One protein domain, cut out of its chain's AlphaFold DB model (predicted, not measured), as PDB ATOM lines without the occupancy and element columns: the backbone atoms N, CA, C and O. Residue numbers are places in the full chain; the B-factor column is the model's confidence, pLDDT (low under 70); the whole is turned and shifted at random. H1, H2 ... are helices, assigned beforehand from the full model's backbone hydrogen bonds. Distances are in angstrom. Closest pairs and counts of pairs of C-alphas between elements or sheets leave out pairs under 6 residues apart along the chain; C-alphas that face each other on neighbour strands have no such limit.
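This is residues 4 to 57 of the 157 residues of an uncharacterized protein of Rubrivivax sp (UniProt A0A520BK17). A lopsided helical hairpin: the long helix H3 runs along the model's length, the shorter H2 packs beside residues 46 to 53 of H3 and runs the opposite way, and H1 stands off at that same end of H3, its last residues near H3 to make a corner. The whole is loose, with a radius of gyration of the C-alphas of 12.6 A, 1.26 times the 10.0 A of a compact globule of 54 residues, and H1 touches neither of the other helices. The printed part has 54 residues with three named helices, in the order H1, H2, H3, and no named strand; the class is all helix. The outline is elongated, with spans of 39 by 22 by 15 A.

H1 holds residues 4 to 14 and measures 15.3 A from first to last C-alpha, beginning at C-alpha 4 at (122.470, 109.461, 70.560). H2 holds residues 20 to 28, with C-alpha 20 at (120.415, 97.717, 44.486). H3, the longest, holds residues 36 to 53, measures 25.6 A and ends at C-alpha 53 at (122.515, 99.069, 53.435).

H1 and H2 are apart. H1 is close to H3 but not clearly touching it; their closest C-alphas, those of Ile 13 and Val 51, are 6.5 A apart. Their lines stand at 72 degrees, only just about perpendicular. H2 and H3 form a helical hairpin and touch, H3 with residues 46 to 53 alone; the closest C-alphas, those of Leu 22 and Val 49, are 6.2 A apart. They run opposite ways at a shallow tilt of 20 degrees. In H1, H2 and H3 every O i to N i+4 pair is within hydrogen-bond range.

The two C-alphas farthest apart, those of Thr 4 and Glu 33, are 39.8 A apart. The printed part has no cut. The link from H1 to H2 is tight, and the link from H2 to H3 is short. The mean pLDDT of the printed part is 95.0, and no printed residue is under 70.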
ATOM      1  N   THR A   4     121.832 108.744  71.673       97.81
ATOM      2  CA  THR A   4     122.470 109.461  70.560       97.81
ATOM      3  C   THR A   4     122.754 108.538  69.374       97.81
ATOM      4  O   THR A   4     122.447 108.877  68.236       97.81
ATOM      5  N   GLN A   5     123.269 107.330  69.629       96.88
ATOM      6  CA  GLN A   5     123.509 106.317  68.595       96.88
ATOM      7  C   GLN A   5     122.214 105.867  67.909       96.88
ATOM      8  O   GLN A   5     122.206 105.647  66.698       96.88
ATOM      9  N   ARG A   6     121.114 105.741  68.665       97.38
ATOM     10  CA  ARG A   6     119.797 105.392  68.113       97.38
ATOM     11  C   ARG A   6     119.247 106.509  67.227       97.38
ATOM     12  O   ARG A   6     118.839 106.230  66.107       97.38
ATOM     13  N   ILE A   7     119.330 107.764  67.668       97.88
ATOM     14  CA  ILE A   7     118.919 108.926  66.861       97.88
ATOM     15  C   ILE A   7     119.744 109.011  65.569       97.88
ATOM     16  O   ILE A   7     119.185 109.202  64.490       97.88
ATOM     17  N   ALA A   8     121.061 108.800  65.647       96.56
ATOM     18  CA  ALA A   8     121.930 108.786  64.471       96.56
ATOM     19  C   ALA A   8     121.573 107.658  63.485       96.56
ATOM     20  O   ALA A   8     121.630 107.859  62.271       96.56
ATOM     21  N   LEU A   9     121.190 106.475  63.980       96.81
ATOM     22  CA  LEU A   9     120.668 105.397  63.137       96.81
ATOM     23  C   LEU A   9     119.354 105.810  62.459       96.81
ATOM     24  O   LEU A   9     119.268 105.705  61.238       96.81
ATOM     25  N   CYS A  10     118.382 106.341  63.208       96.75
ATOM     26  CA  CYS A  10     117.121 106.827  62.639       96.75
ATOM     27  C   CYS A  10     117.367 107.859  61.532       96.75
ATOM     28  O   CYS A  10     116.780 107.768  60.458       96.75
ATOM     29  N   TRP A  11     118.289 108.799  61.748       97.00
ATOM     30  CA  TRP A  11     118.646 109.799  60.745       97.00
ATOM     31  C   TRP A  11     119.251 109.193  59.471       97.00
ATOM     32  O   TRP A  11     118.918 109.625  58.367       97.00
ATOM     33  N   ARG A  12     120.116 108.174  59.598       95.81
ATOM     34  CA  ARG A  12     120.657 107.446  58.437       95.81
ATOM     35  C   ARG A  12     119.558 106.735  57.655       95.81
ATOM     36  O   ARG A  12     119.568 106.812  56.432       95.81
ATOM     37  N   ILE A  13     118.613 106.098  58.347       96.25
ATOM     38  CA  ILE A  13     117.464 105.420  57.730       96.25
ATOM     39  C   ILE A  13     116.584 106.430  56.985       96.25
ATOM     40  O   ILE A  13     116.297 106.228  55.811       96.25
ATOM     41  N   LEU A  14     116.225 107.554  57.618       95.62
ATOM     42  CA  LEU A  14     115.380 108.595  57.014       95.62
ATOM     43  C   LEU A  14     115.976 109.201  55.735       95.62
ATOM     44  O   LEU A  14     115.245 109.688  54.877       95.62
ATOM     45  N   ARG A  15     117.306 109.200  55.609       94.69
ATOM     46  CA  ARG A  15     118.022 109.730  54.440       94.69
ATOM     47  C   ARG A  15     118.454 108.659  53.443       94.69
ATOM     48  O   ARG A  15     119.024 109.009  52.407       94.69
ATOM     49  N   ALA A  16     118.239 107.386  53.755       93.12
ATOM     50  CA  ALA A  16     118.612 106.293  52.878       93.12
ATOM     51  C   ALA A  16     117.744 106.338  51.615       93.12
ATOM     52  O   ALA A  16     116.521 106.440  51.677       93.12
ATOM     53  N   LYS A  17     118.392 106.270  50.453       89.00
ATOM     54  CA  LYS A  17     117.699 106.082  49.179       89.00
ATOM     55  C   LYS A  17     117.601 104.582  48.895       89.00
ATOM     56  O   LYS A  17     118.551 103.867  49.232       89.00
ATOM     57  N   PRO A  18     116.515 104.105  48.264       84.62
ATOM     58  CA  PRO A  18     116.474 102.754  47.724       84.62
ATOM     59  C   PRO A  18     117.702 102.508  46.844       84.62
ATOM     60  O   PRO A  18     118.076 103.362  46.039       84.62
ATOM     61  N   GLY A  19     118.361 101.376  47.054       88.94
ATOM     62  CA  GLY A  19     119.535 100.972  46.290       88.94
ATOM     63  C   GLY A  19     119.452  99.500  45.912       88.94
ATOM     64  O   GLY A  19     118.570  98.783  46.383       88.94
ATOM     65  N   ASN A  20     120.426  99.037  45.128       93.25
ATOM     66  CA  ASN A  20     120.415  97.717  44.486       93.25
ATOM     67  C   ASN A  20     120.072  96.543  45.421       93.25
ATOM     68  O   ASN A  20     119.419  95.594  44.993       93.25
ATOM     69  N   LEU A  21     120.513  96.583  46.686       93.62
ATOM     70  CA  LEU A  21     120.230  95.517  47.653       93.62
ATOM     71  C   LEU A  21     118.746  95.475  48.053       93.62
ATOM     72  O   LEU A  21     118.173  94.395  48.163       93.62
ATOM     73  N   LEU A  22     118.117  96.641  48.225       94.06
ATOM     74  CA  LEU A  22     116.689  96.738  48.524       94.06
ATOM     75  C   LEU A  22     115.845  96.361  47.297       94.06
ATOM     76  O   LEU A  22     114.850  95.656  47.441       94.06
ATOM     77  N   ASP A  23     116.281  96.747  46.094       95.75
ATOM     78  CA  ASP A  23     115.626  96.359  44.837       95.75
ATOM     79  C   ASP A  23     115.727  94.852  44.577       95.75
ATOM     80  O   ASP A  23     114.802  94.228  44.059       95.75
ATOM     81  N   HIS A  24     116.859  94.240  44.928       96.06
ATOM     82  CA  HIS A  24     117.009  92.789  44.901       96.06
ATOM     83  C   HIS A  24     116.062  92.116  45.898       96.06
ATOM     84  O   HIS A  24     115.276  91.274  45.482       96.06
ATOM     85  N   ALA A  25     116.034  92.551  47.164       95.94
ATOM     86  CA  ALA A  25     115.085  92.023  48.148       95.94
ATOM     87  C   ALA A  25     113.628  92.162  47.673       95.94
ATOM     88  O   ALA A  25     112.820  91.256  47.852       95.94
ATOM     89  N   GLY A  26     113.289  93.269  47.009       94.56
ATOM     90  CA  GLY A  26     111.959  93.474  46.451       94.56
ATOM     91  C   GLY A  26     111.562  92.479  45.357       94.56
ATOM     92  O   GLY A  26     110.371  92.207  45.221       94.56
ATOM     93  N   ARG A  27     112.534  91.942  44.611       96.62
ATOM     94  CA  ARG A  27     112.329  90.925  43.569       96.62
ATOM     95  C   ARG A  27     112.268  89.503  44.127       96.62
ATOM     96  O   ARG A  27     111.494  88.711  43.606       96.62
ATOM     97  N   GLU A  28     113.066  89.198  45.150       97.69
ATOM     98  CA  GLU A  28     113.194  87.835  45.692       97.69
ATOM     99  C   GLU A  28     112.156  87.486  46.765       97.69
ATOM    100  O   GLU A  28     111.832  86.314  46.945       97.69
ATOM    101  N   LEU A  29     111.648  88.472  47.515       96.75
ATOM    102  CA  LEU A  29     110.677  88.195  48.576       96.75
ATOM    103  C   LEU A  29     109.370  87.635  47.984       96.75
ATOM    104  O   LEU A  29     108.858  88.191  47.005       96.75
ATOM    105  N   PRO A  30     108.799  86.572  48.581       95.56
ATOM    106  CA  PRO A  30     107.605  85.920  48.056       95.56
ATOM    107  C   PRO A  30     106.409  86.871  48.078       95.56
ATOM    108  O   PRO A  30     106.323  87.785  48.900       95.56
ATOM    109  N   LYS A  31     105.450  86.669  47.177       93.69
ATOM    110  CA  LYS A  31     104.224  87.473  47.177       93.69
ATOM    111  C   LYS A  31     103.372  87.101  48.400       93.69
ATOM    112  O   LYS A  31     103.239  85.916  48.673       93.69
ATOM    113  N   PRO A  32     102.768  88.073  49.109       92.62
ATOM    114  CA  PRO A  32     101.925  87.759  50.260       92.62
ATOM    115  C   PRO A  32     100.630  87.012  49.928       92.62
ATOM    116  O   PRO A  32     100.124  86.308  50.778       92.62
ATOM    117  N   GLU A  33     100.058  87.188  48.732       92.75
ATOM    118  CA  GLU A  33      98.832  86.487  48.282       92.75
ATOM    119  C   GLU A  33      97.640  86.517  49.269       92.75
ATOM    120  O   GLU A  33      96.785  85.639  49.258       92.75
ATOM    121  N   GLY A  34      97.545  87.567  50.092       90.62
ATOM    122  CA  GLY A  34      96.502  87.717  51.114       90.62
ATOM    123  C   GLY A  34      96.888  87.197  52.504       90.62
ATOM    124  O   GLY A  34      96.123  87.392  53.443       90.62
ATOM    125  N   ASP A  35      98.070  86.601  52.660       95.69
ATOM    126  CA  ASP A  35      98.651  86.227  53.949       95.69
ATOM    127  C   ASP A  35      99.290  87.454  54.630       95.69
ATOM    128  O   ASP A  35     100.314  88.000  54.197       95.69
ATOM    129  N   GLU A  36      98.666  87.902  55.722       96.00
ATOM    130  CA  GLU A  36      99.134  89.031  56.530       96.00
ATOM    131  C   GLU A  36     100.471  88.749  57.227       96.00
ATOM    132  O   GLU A  36     101.305  89.651  57.344       96.00
ATOM    133  N   MET A  37     100.720  87.505  57.653       95.94
ATOM    134  CA  MET A  37     101.990  87.115  58.265       95.94
ATOM    135  C   MET A  37     103.110  87.159  57.224       95.94
ATOM    136  O   MET A  37     104.189  87.686  57.504       95.94
ATOM    137  N   GLN A  38     102.842  86.710  55.997       96.88
ATOM    138  CA  GLN A  38     103.802  86.825  54.901       96.88
ATOM    139  C   GLN A  38     104.091  88.290  54.541       96.88
ATOM    140  O   GLN A  38     105.249  88.665  54.325       96.88
ATOM    141  N   ALA A  39     103.060  89.141  54.500       96.62
ATOM    142  CA  ALA A  39     103.226  90.574  54.260       96.62
ATOM    143  C   ALA A  39     104.088  91.237  55.348       96.62
ATOM    144  O   ALA A  39     105.025  91.977  55.027       96.62
ATOM    145  N   LEU A  40     103.816  90.923  56.618       97.25
ATOM    146  CA  LEU A  40     104.565  91.432  57.763       97.25
ATOM    147  C   LEU A  40     106.032  90.989  57.717       97.25
ATOM    148  O   LEU A  40     106.928  91.824  57.865       97.25
ATOM    149  N   MET A  41     106.299  89.708  57.451       97.38
ATOM    150  CA  MET A  41     107.676  89.216  57.363       97.38
ATOM    151  C   MET A  41     108.444  89.854  56.208       97.38
ATOM    152  O   MET A  41     109.599  90.247  56.381       97.38
ATOM    153  N   ASN A  42     107.805  90.044  55.053       97.38
ATOM    154  CA  ASN A  42     108.419  90.753  53.932       97.38
ATOM    155  C   ASN A  42     108.793  92.192  54.295       97.38
ATOM    156  O   ASN A  42     109.868  92.662  53.916       97.38
ATOM    157  N   GLN A  43     107.920  92.897  55.017       96.69
ATOM    158  CA  GLN A  43     108.206  94.248  55.481       96.69
ATOM    159  C   GLN A  43     109.413  94.260  56.430       96.69
ATOM    160  O   GLN A  43     110.362  95.007  56.193       96.69
ATOM    161  N   GLN A  44     109.426  93.400  57.448       97.19
ATOM    162  CA  GLN A  44     110.513  93.340  58.433       97.19
ATOM    163  C   GLN A  44     111.861  92.966  57.794       97.19
ATOM    164  O   GLN A  44     112.896  93.556  58.111       97.19
ATOM    165  N   LEU A  45     111.865  92.038  56.831       97.19
ATOM    166  CA  LEU A  45     113.067  91.695  56.066       97.19
ATOM    167  C   LEU A  45     113.581  92.891  55.252       97.19
ATOM    168  O   LEU A  45     114.784  93.159  55.246       97.19
ATOM    169  N   ARG A  46     112.688  93.657  54.611       96.00
ATOM    170  CA  ARG A  46     113.059  94.889  53.891       96.00
ATOM    171  C   ARG A  46     113.637  95.948  54.823       96.00
ATOM    172  O   ARG A  46     114.608  96.601  54.449       96.00
ATOM    173  N   GLU A  47     113.083  96.105  56.021       95.94
ATOM    174  CA  GLU A  47     113.604  97.029  57.034       95.94
ATOM    175  C   GLU A  47     115.030  96.647  57.453       95.94
ATOM    176  O   GLU A  47     115.921  97.500  57.452       95.94
ATOM    177  N   MET A  48     115.293  95.363  57.712       96.19
ATOM    178  CA  MET A  48     116.645  94.880  58.020       96.19
ATOM    179  C   MET A  48     117.621  95.101  56.856       96.19
ATOM    180  O   MET A  48     118.746  95.559  57.076       96.19
ATOM    181  N   VAL A  49     117.192  94.846  55.615       96.06
ATOM    182  CA  VAL A  49     117.991  95.117  54.407       96.06
ATOM    183  C   VAL A  49     118.305  96.607  54.272       96.06
ATOM    184  O   VAL A  49     119.456  96.971  54.006       96.06
ATOM    185  N   LEU A  50     117.319  97.480  54.495       95.44
ATOM    186  CA  LEU A  50     117.505  98.927  54.465       95.44
ATOM    187  C   LEU A  50     118.529  99.356  55.518       95.44
ATOM    188  O   LEU A  50     119.504 100.022  55.173       95.44
ATOM    189  N   VAL A  51     118.359  98.925  56.772       96.00
ATOM    190  CA  VAL A  51     119.288  99.226  57.869       96.00
ATOM    191  C   VAL A  51     120.702  98.782  57.512       96.00
ATOM    192  O   VAL A  51     121.611  99.611  57.560       96.00
ATOM    193  N   PHE A  52     120.882  97.531  57.074       95.69
ATOM    194  CA  PHE A  52     122.177  96.989  56.660       95.69
ATOM    195  C   PHE A  52     122.817  97.825  55.542       95.69
ATOM    196  O   PHE A  52     123.997  98.170  55.614       95.69
ATOM    197  N   SER A  53     122.027  98.242  54.545       94.00
ATOM    198  CA  SER A  53     122.515  99.069  53.435       94.00
ATOM    199  C   SER A  53     123.032 100.448  53.879       94.00
ATOM    200  O   SER A  53     123.962 100.980  53.271       94.00
ATOM    201  N   THR A  54     122.519 101.005  54.988       94.62
ATOM    202  CA  THR A  54     122.962 102.313  55.515       94.62
ATOM    203  C   THR A  54     124.373 102.309  56.115       94.62
ATOM    204  O   THR A  54     124.895 103.368  56.471       94.62
ATOM    205  N   HIS A  55     124.992 101.136  56.276       92.69
ATOM    206  CA  HIS A  55     126.350 100.998  56.810       92.69
ATOM    207  C   HIS A  55     127.444 101.117  55.739       92.69
ATOM    208  O   HIS A  55     128.617 101.211  56.096       92.69
ATOM    209  N   GLY A  56     127.086 101.151  54.447       88.81
ATOM    210  CA  GLY A  56     128.042 101.415  53.365       88.81
ATOM    211  C   GLY A  56     129.120 100.338  53.207       88.81
ATOM    212  O   GLY A  56     130.263 100.648  52.880       88.81
ATOM    213  N   HIS A  57     128.780  99.077  53.480       91.06
ATOM    214  CA  HIS A  57     129.714  97.963  53.359       91.06
ATOM    215  C   HIS A  57     130.219  97.772  51.917       91.06
ATOM    216  O   HIS A  57     129.466  97.901  50.953       91.06
TER     217      HIS A  57